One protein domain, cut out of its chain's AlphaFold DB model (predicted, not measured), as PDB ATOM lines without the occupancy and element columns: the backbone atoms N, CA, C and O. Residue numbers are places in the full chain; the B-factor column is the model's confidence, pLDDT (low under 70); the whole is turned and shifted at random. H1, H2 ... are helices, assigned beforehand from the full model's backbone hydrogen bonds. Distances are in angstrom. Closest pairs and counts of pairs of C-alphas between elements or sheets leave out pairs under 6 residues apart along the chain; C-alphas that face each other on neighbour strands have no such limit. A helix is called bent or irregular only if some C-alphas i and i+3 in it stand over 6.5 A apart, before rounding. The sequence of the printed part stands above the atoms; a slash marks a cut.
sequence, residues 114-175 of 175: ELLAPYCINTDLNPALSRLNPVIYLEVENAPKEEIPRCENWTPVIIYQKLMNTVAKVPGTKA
ATOM      1  N   GLU A 114     -32.704 -27.446  39.713       61.31
ATOM      2  CA  GLU A 114     -31.916 -26.913  38.587       61.31
ATOM      3  C   GLU A 114     -30.744 -27.845  38.216       61.31
ATOM      4  O   GLU A 114     -30.289 -27.878  37.074       61.31
ATOM      5  N   LEU A 115     -30.314 -28.683  39.164       61.16
ATOM      6  CA  LEU A 115     -29.286 -29.711  38.988       61.16
ATOM      7  C   LEU A 115     -29.805 -31.014  38.356       61.16
ATOM      8  O   LEU A 115     -29.044 -31.712  37.685       61.16
ATOM      9  N   LEU A 116     -31.082 -31.358  38.552       63.41
ATOM     10  CA  LEU A 116     -31.678 -32.601  38.045       63.41
ATOM     11  C   LEU A 116     -32.252 -32.434  36.639       63.41
ATOM     12  O   LEU A 116     -32.196 -33.370  35.843       63.41
ATOM     13  N   ALA A 117     -32.747 -31.239  36.306       65.06
ATOM     14  CA  ALA A 117     -33.307 -30.951  34.989       65.06
ATOM     15  C   ALA A 117     -32.333 -31.274  33.832       65.06
ATOM     16  O   ALA A 117     -32.736 -32.016  32.936       65.06
ATOM     17  N   PRO A 118     -31.050 -30.848  33.844       67.38
ATOM     18  CA  PRO A 118     -30.106 -31.178  32.776       67.38
ATOM     19  C   PRO A 118     -29.837 -32.679  32.666       67.38
ATOM     20  O   PRO A 118     -29.658 -33.196  31.567       67.38
ATOM     21  N   TYR A 119     -29.818 -33.397  33.794       67.19
ATOM     22  CA  TYR A 119     -29.590 -34.839  33.813       67.19
ATOM     23  C   TYR A 119     -30.787 -35.605  33.242       67.19
ATOM     24  O   TYR A 119     -30.599 -36.471  32.393       67.19
ATOM     25  N   CYS A 120     -32.014 -35.262  33.641       64.25
ATOM     26  CA  CYS A 120     -33.237 -35.855  33.097       64.25
ATOM     27  C   CYS A 120     -33.365 -35.593  31.594       64.25
ATOM     28  O   CYS A 120     -33.600 -36.523  30.829       64.25
ATOM     29  N   ILE A 121     -33.116 -34.350  31.174       66.00
ATOM     30  CA  ILE A 121     -33.095 -33.943  29.768       66.00
ATOM     31  C   ILE A 121     -32.050 -34.769  29.005       66.00
ATOM     32  O   ILE A 121     -32.391 -35.419  28.027       66.00
ATOM     33  N   ASN A 122     -30.804 -34.844  29.481       63.75
ATOM     34  CA  ASN A 122     -29.766 -35.641  28.819       63.75
ATOM     35  C   ASN A 122     -30.096 -37.136  28.778       63.75
ATOM     36  O   ASN A 122     -29.814 -37.793  27.782       63.75
ATOM     37  N   THR A 123     -30.683 -37.690  29.837       64.69
ATOM     38  CA  THR A 123     -30.989 -39.125  29.911       64.69
ATOM     39  C   THR A 123     -32.120 -39.515  28.966       64.69
ATOM     40  O   THR A 123     -32.118 -40.639  28.478       64.69
ATOM     41  N   ASP A 124     -33.046 -38.600  28.675       65.56
ATOM     42  CA  ASP A 124     -34.152 -38.838  27.745       65.56
ATOM     43  C   ASP A 124     -33.765 -38.493  26.294       65.56
ATOM     44  O   ASP A 124     -33.999 -39.271  25.365       65.56
ATOM     45  N   LEU A 125     -33.038 -37.384  26.092       64.38
ATOM     46  CA  LEU A 125     -32.523 -36.999  24.777       64.38
ATOM     47  C   LEU A 125     -31.495 -37.993  24.239       64.38
ATOM     48  O   LEU A 125     -31.543 -38.302  23.057       64.38
ATOM     49  N   ASN A 126     -30.573 -38.521  25.043       62.47
ATOM     50  CA  ASN A 126     -29.489 -39.371  24.536       62.47
ATOM     51  C   ASN A 126     -29.974 -40.686  23.862       62.47
ATOM     52  O   ASN A 126     -29.552 -40.973  22.738       62.47
ATOM     53  N   PRO A 127     -30.907 -41.471  24.444       60.06
ATOM     54  CA  PRO A 127     -31.486 -42.623  23.756       60.06
ATOM     55  C   PRO A 127     -32.441 -42.209  22.627       60.06
ATOM     56  O   PRO A 127     -32.441 -42.859  21.577       60.06
ATOM     57  N   ALA A 128     -33.214 -41.128  22.783       61.03
ATOM     58  CA  ALA A 128     -34.130 -40.654  21.744       61.03
ATOM     59  C   ALA A 128     -33.388 -40.147  20.495       61.03
ATOM     60  O   ALA A 128     -33.793 -40.468  19.381       61.03
ATOM     61  N   LEU A 129     -32.257 -39.457  20.658       63.41
ATOM     62  CA  LEU A 129     -31.391 -38.964  19.579       63.41
ATOM     63  C   LEU A 129     -30.866 -40.106  18.709       63.41
ATOM     64  O   LEU A 129     -30.909 -40.019  17.485       63.41
ATOM     65  N   SER A 130     -30.433 -41.213  19.322       67.44
ATOM     66  CA  SER A 130     -29.960 -42.384  18.570       67.44
ATOM     67  C   SER A 130     -31.053 -43.008  17.691       67.44
ATOM     68  O   SER A 130     -30.769 -43.478  16.590       67.44
ATOM     69  N   ARG A 131     -32.313 -42.964  18.146       67.44
ATOM     70  CA  ARG A 131     -33.486 -43.463  17.410       67.44
ATOM     71  C   ARG A 131     -33.985 -42.469  16.367       67.44
ATOM     72  O   ARG A 131     -34.483 -42.880  15.324       67.44
ATOM     73  N   LEU A 132     -33.862 -41.178  16.653       70.38
ATOM     74  CA  LEU A 132     -34.349 -40.097  15.809       70.38
ATOM     75  C   LEU A 132     -33.393 -39.804  14.651       70.38
ATOM     76  O   LEU A 132     -33.856 -39.537  13.548       70.38
ATOM     77  N   ASN A 133     -32.081 -39.931  14.864       75.25
ATOM     78  CA  ASN A 133     -31.063 -39.742  13.832       75.25
ATOM     79  C   ASN A 133     -31.385 -40.483  12.523       75.25
ATOM     80  O   ASN A 133     -31.482 -39.807  11.503       75.25
ATOM     81  N   PRO A 134     -31.600 -41.815  12.489       79.94
ATOM     82  CA  PRO A 134     -31.883 -42.514  11.232       79.94
ATOM     83  C   PRO A 134     -33.184 -42.052  10.558       79.94
ATOM     84  O   PRO A 134     -33.243 -42.010   9.332       79.94
ATOM     85  N   VAL A 135     -34.204 -41.666  11.335       78.25
ATOM     86  CA  VAL A 135     -35.473 -41.145  10.800       78.25
ATOM     87  C   VAL A 135     -35.274 -39.754  10.193       78.25
ATOM     88  O   VAL A 135     -35.711 -39.512   9.072       78.25
ATOM     89  N   ILE A 136     -34.554 -38.867  10.885       76.38
ATOM     90  CA  ILE A 136     -34.191 -37.542  10.369       76.38
ATOM     91  C   ILE A 136     -33.331 -37.679   9.116       76.38
ATOM     92  O   ILE A 136     -33.582 -36.975   8.147       76.38
ATOM     93  N   TYR A 137     -32.342 -38.578   9.103       79.31
ATOM     94  CA  TYR A 137     -31.495 -38.786   7.928       79.31
ATOM     95  C   TYR A 137     -32.316 -39.191   6.706       79.31
ATOM     96  O   TYR A 137     -32.112 -38.631   5.632       79.31
ATOM     97  N   LEU A 138     -33.269 -40.111   6.874       81.19
ATOM     98  CA  LEU A 138     -34.141 -40.546   5.788       81.19
ATOM     99  C   LEU A 138     -35.050 -39.408   5.298       81.19
ATOM    100  O   LEU A 138     -35.199 -39.216   4.093       81.19
ATOM    101  N   GLU A 139     -35.599 -38.611   6.213       80.88
ATOM    102  CA  GLU A 139     -36.451 -37.471   5.864       80.88
ATOM    103  C   GLU A 139     -35.663 -36.352   5.163       80.88
ATOM    104  O   GLU A 139     -36.102 -35.811   4.150       80.88
ATOM    105  N   VAL A 140     -34.453 -36.051   5.642       82.56
ATOM    106  CA  VAL A 140     -33.529 -35.084   5.029       82.56
ATOM    107  C   VAL A 140     -33.057 -35.559   3.656       82.56
ATOM    108  O   VAL A 140     -32.808 -34.730   2.786       82.56
ATOM    109  N   GLU A 141     -32.930 -36.867   3.425       81.56
ATOM    110  CA  GLU A 141     -32.569 -37.395   2.106       81.56
ATOM    111  C   GLU A 141     -33.752 -37.369   1.123       81.56
ATOM    112  O   GLU A 141     -33.564 -37.155  -0.081       81.56
ATOM    113  N   ASN A 142     -34.977 -37.563   1.616       81.44
ATOM    114  CA  ASN A 142     -36.183 -37.607   0.792       81.44
ATOM    115  C   ASN A 142     -36.734 -36.215   0.464       81.44
ATOM    116  O   ASN A 142     -37.119 -35.967  -0.680       81.44
ATOM    117  N   ALA A 143     -36.708 -35.277   1.411       81.19
ATOM    118  CA  ALA A 143     -37.294 -33.950   1.237       81.19
ATOM    119  C   ALA A 143     -36.707 -33.153   0.045       81.19
ATOM    120  O   ALA A 143     -37.487 -32.573  -0.712       81.19
ATOM    121  N   PRO A 144     -35.386 -33.173  -0.234       79.12
ATOM    122  CA  PRO A 144     -34.819 -32.557  -1.433       79.12
ATOM    123  C   PRO A 144     -35.252 -33.252  -2.725       79.12
ATOM    124  O   PRO A 144     -35.466 -32.574  -3.727       79.12
ATOM    125  N   LYS A 145     -35.396 -34.586  -2.717       80.94
ATOM    126  CA  LYS A 145     -35.837 -35.362  -3.891       80.94
ATOM    127  C   LYS A 145     -37.295 -35.061  -4.247       80.94
ATOM    128  O   LYS A 145     -37.645 -35.068  -5.424       80.94
ATOM    129  N   GLU A 146     -38.129 -34.779  -3.247       80.38
ATOM    130  CA  GLU A 146     -39.513 -34.344  -3.441       80.38
ATOM    131  C   GLU A 146     -39.621 -32.881  -3.880       80.38
ATOM    132  O   GLU A 146     -40.393 -32.547  -4.777       80.38
ATOM    133  N   GLU A 147     -38.872 -31.986  -3.233       79.81
ATOM    134  CA  GLU A 147     -38.960 -30.547  -3.489       79.81
ATOM    135  C   GLU A 147     -38.265 -30.127  -4.789       79.81
ATOM    136  O   GLU A 147     -38.664 -29.129  -5.403       79.81
ATOM    137  N   ILE A 148     -37.242 -30.877  -5.208       79.75
ATOM    138  CA  ILE A 148     -36.453 -30.653  -6.421       79.75
ATOM    139  C   ILE A 148     -36.462 -31.951  -7.253       79.75
ATOM    140  O   ILE A 148     -35.506 -32.732  -7.209       79.75
ATOM    141  N   PRO A 149     -37.541 -32.214  -8.014       69.25
ATOM    142  CA  PRO A 149     -37.611 -33.388  -8.876       69.25
ATOM    143  C   PRO A 149     -36.557 -33.314  -9.988       69.25
ATOM    144  O   PRO A 149     -36.058 -32.241 -10.334       69.25
ATOM    145  N   ARG A 150     -36.220 -34.466 -10.585       68.50
ATOM    146  CA  ARG A 150     -35.320 -34.509 -11.748       68.50
ATOM    147  C   ARG A 150     -35.917 -33.685 -12.892       68.50
ATOM    148  O   ARG A 150     -36.949 -34.054 -13.444       68.50
ATOM    149  N   CYS A 151     -35.251 -32.593 -13.250       71.25
ATOM    150  CA  CYS A 151     -35.603 -31.772 -14.403       71.25
ATOM    151  C   CYS A 151     -34.812 -32.246 -15.631       71.25
ATOM    152  O   CYS A 151     -33.598 -32.414 -15.547       71.25
ATOM    153  N   GLU A 152     -35.479 -32.428 -16.774       76.19
ATOM    154  CA  GLU A 152     -34.810 -32.721 -18.056       76.19
ATOM    155  C   GLU A 152     -34.029 -31.513 -18.601       76.19
ATOM    156  O   GLU A 152     -33.059 -31.682 -19.334       76.19
ATOM    157  N   ASN A 153     -34.416 -30.296 -18.203       77.06
ATOM    158  CA  ASN A 153     -33.829 -29.036 -18.654       77.06
ATOM    159  C   ASN A 153     -33.302 -28.205 -17.473       77.06
ATOM    160  O   ASN A 153     -33.782 -28.326 -16.344       77.06
ATOM    161  N   TRP A 154     -32.333 -27.324 -17.742       69.75
ATOM    162  CA  TRP A 154     -31.794 -26.384 -16.755       69.75
ATOM    163  C   TRP A 154     -32.836 -25.320 -16.391       69.75
ATOM    164  O   TRP A 154     -32.976 -24.309 -17.079       69.75
ATOM    165  N   THR A 155     -33.563 -25.549 -15.299       74.69
ATOM    166  CA  THR A 155     -34.568 -24.615 -14.776       74.69
ATOM    167  C   THR A 155     -34.001 -23.855 -13.573       74.69
ATOM    168  O   THR A 155     -33.519 -24.491 -12.633       74.69
ATOM    169  N   PRO A 156     -34.058 -22.511 -13.544       69.62
ATOM    170  CA  PRO A 156     -33.664 -21.743 -12.370       69.62
ATOM    171  C   PRO A 156     -34.679 -21.946 -11.238       69.62
ATOM    172  O   PRO A 156     -35.878 -21.741 -11.419       69.62
ATOM    173  N   VAL A 157     -34.197 -22.342 -10.058       73.50
ATOM    174  CA  VAL A 157     -35.026 -22.597  -8.869       73.50
ATOM    175  C   VAL A 157     -34.611 -21.663  -7.737       73.50
ATOM    176  O   VAL A 157     -33.425 -21.462  -7.480       73.50
ATOM    177  N   ILE A 158     -35.594 -21.109  -7.023       78.12
ATOM    178  CA  ILE A 158     -35.360 -20.297  -5.824       78.12
ATOM    179  C   ILE A 158     -34.990 -21.232  -4.667       78.12
ATOM    180  O   ILE A 158     -35.854 -21.804  -4.001       78.12
ATOM    181  N   ILE A 159     -33.686 -21.381  -4.432       79.69
ATOM    182  CA  ILE A 159     -33.129 -22.316  -3.441       79.69
ATOM    183  C   ILE A 159     -33.650 -22.018  -2.033       79.69
ATOM    184  O   ILE A 159     -33.977 -22.941  -1.301       79.69
ATOM    185  N   TYR A 160     -33.782 -20.742  -1.663       80.38
ATOM    186  CA  TYR A 160     -34.197 -20.350  -0.314       80.38
ATOM    187  C   TYR A 160     -35.572 -20.911   0.075       80.38
ATOM    188  O   TYR A 160     -35.725 -21.490   1.145       80.38
ATOM    189  N   GLN A 161     -36.564 -20.804  -0.814       81.19
ATOM    190  CA  GLN A 161     -37.907 -21.330  -0.562       81.19
ATOM    191  C   GLN A 161     -37.893 -22.858  -0.450       81.19
ATOM    192  O   GLN A 161     -38.534 -23.427   0.427       81.19
ATOM    193  N   LYS A 162     -37.124 -23.524  -1.315       81.81
ATOM    194  CA  LYS A 162     -36.990 -24.983  -1.310       81.81
ATOM    195  C   LYS A 162     -36.276 -25.496  -0.067       81.81
ATOM    196  O   LYS A 162     -36.717 -26.481   0.521       81.81
ATOM    197  N   LEU A 163     -35.246 -24.790   0.385       80.31
ATOM    198  CA  LEU A 163     -34.549 -25.085   1.631       80.31
ATOM    199  C   LEU A 163     -35.478 -24.899   2.835       80.31
ATOM    200  O   LEU A 163     -35.551 -25.785   3.677       80.31
ATOM    201  N   MET A 164     -36.241 -23.803   2.885       80.88
ATOM    202  CA  MET A 164     -37.206 -23.566   3.964       80.88
ATOM    203  C   MET A 164     -38.312 -24.623   3.998       80.88
ATOM    204  O   MET A 164     -38.641 -25.113   5.073       80.88
ATOM    205  N   ASN A 165     -38.829 -25.044   2.843       78.19
ATOM    206  CA  ASN A 165     -39.797 -26.140   2.766       78.19
ATOM    207  C   ASN A 165     -39.192 -27.477   3.217       78.19
ATOM    208  O   ASN A 165     -39.859 -28.248   3.897       78.19
ATOM    209  N   THR A 166     -37.926 -27.739   2.876       79.25
ATOM    210  CA  THR A 166     -37.198 -28.943   3.309       79.25
ATOM    211  C   THR A 166     -37.026 -28.949   4.829       79.25
ATOM    212  O   THR A 166     -37.362 -29.932   5.479       79.25
ATOM    213  N   VAL A 167     -36.580 -27.833   5.416       77.06
ATOM    214  CA  VAL A 167     -36.425 -27.678   6.874       77.06
ATOM    215  C   VAL A 167     -37.773 -27.752   7.595       77.06
ATOM    216  O   VAL A 167     -37.844 -28.313   8.681       77.06
ATOM    217  N   ALA A 168     -38.847 -27.232   6.997       77.56
ATOM    218  CA  ALA A 168     -40.195 -27.329   7.555       77.56
ATOM    219  C   ALA A 168     -40.789 -28.747   7.465       77.56
ATOM    220  O   ALA A 168     -41.601 -29.114   8.313       77.56
ATOM    221  N   LYS A 169     -40.411 -29.529   6.443       71.19
ATOM    222  CA  LYS A 169     -40.820 -30.933   6.276       71.19
ATOM    223  C   LYS A 169     -40.097 -31.866   7.237       71.19
ATOM    224  O   LYS A 169     -40.744 -32.745   7.792       71.19
ATOM    225  N   VAL A 170     -38.795 -31.665   7.450       70.31
ATOM    226  CA  VAL A 170     -38.014 -32.445   8.418       70.31
ATOM    227  C   VAL A 170     -38.558 -32.123   9.812       70.31
ATOM    228  O   VAL A 170     -38.379 -31.004  10.294       70.31
ATOM    229  N   PRO A 171     -39.272 -33.050  10.469       57.25
ATOM    230  CA  PRO A 171     -39.968 -32.719  11.694       57.25
ATOM    231  C   PRO A 171     -38.946 -32.424  12.790       57.25
ATOM    232  O   PRO A 171     -38.195 -33.299  13.220       57.25
ATOM    233  N   GLY A 172     -38.978 -31.199  13.311       52.25
ATOM    234  CA  GLY A 172     -38.566 -30.940  14.684       52.25
ATOM    235  C   GLY A 172     -39.581 -31.607  15.608       52.25
ATOM    236  O   GLY A 172     -40.597 -31.001  15.928       52.25
ATOM    237  N   THR A 173     -39.356 -32.889  15.913       41.84
ATOM    238  CA  THR A 173     -39.935 -33.650  17.037       41.84
ATOM    239  C   THR A 173     -41.292 -33.143  17.539       41.84
ATOM    240  O   THR A 173     -41.379 -32.450  18.551       41.84
ATOM    241  N   LYS A 174     -42.374 -33.541  16.860       37.72
ATOM    242  CA  LYS A 174     -43.640 -33.810  17.550       37.72
ATOM    243  C   LYS A 174     -43.627 -35.278  17.968       37.72
ATOM    244  O   LYS A 174     -44.058 -36.136  17.202       37.72
ATOM    245  N   ALA A 175     -43.079 -35.541  19.144       35.59
ATOM    246  CA  ALA A 175     -43.286 -36.756  19.918       35.59
ATOM    247  C   ALA A 175     -43.305 -36.344  21.388       35.59
ATOM    248  O   ALA A 175     -42.395 -35.571  21.761       35.59
TER     249      ALA A 175
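What this domain is: This is residues 114 to 175 of the 175 residues of an uncharacterized protein of Aspergillus caelatus (UniProt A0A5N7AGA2). One long helix, H1, with a kink partway along it, makes most of the length of a rod; the chain then turns round in a wide loop, and a short helix, H2, folds back at a steep angle onto the last part of H1. The first part of the rod, residues 114 to 131, sticks out free at one end, and residues 149 to 156 of the loop stick out at the other. The printed part has 62 residues with two named helices, H1 then H2, and no named strand, and its class is all helix. The whole is extended, with a radius of gyration of the C-alphas of 17.0 A and spans of 57 by 21 by 15 A.

Where its parts are: H1 is residues 117 to 147, 38.9 A from first to last C-alpha, and begins at C-alpha 117 (-33.307, -30.951, 34.989). It has a kink of 51 degrees near residue 130. It is neither bent nor irregular, but only just: C-alphas 131 and 134 are 6.5 A apart. H2 is residues 159 to 169, 15.1 A long, and ends at C-alpha 169 (-40.820, -30.933, 6.276).

How they stand to each other: H1 touches H2 with residues 139 to 147 alone. Their closest C-alphas are those of Ala 143 and Thr 166, 5.4 A apart. They run opposite ways at a steep tilt of 51 degrees. Every O i to N i+4 pair of H2 is within hydrogen-bond range, and 21 of 27 in H1.

The domain as a whole: The C-alphas farthest apart are those of Leu 115 and Asn 153, 57.8 A. The link from H1 to H2, 11 residues, is long. The printed part has no cut and ends at the chain's last residue, Ala 175. Its mean pLDDT is 70.9, with residues 114 to 131, 149 to 150, 154, 156 and 171 to 175 under 70.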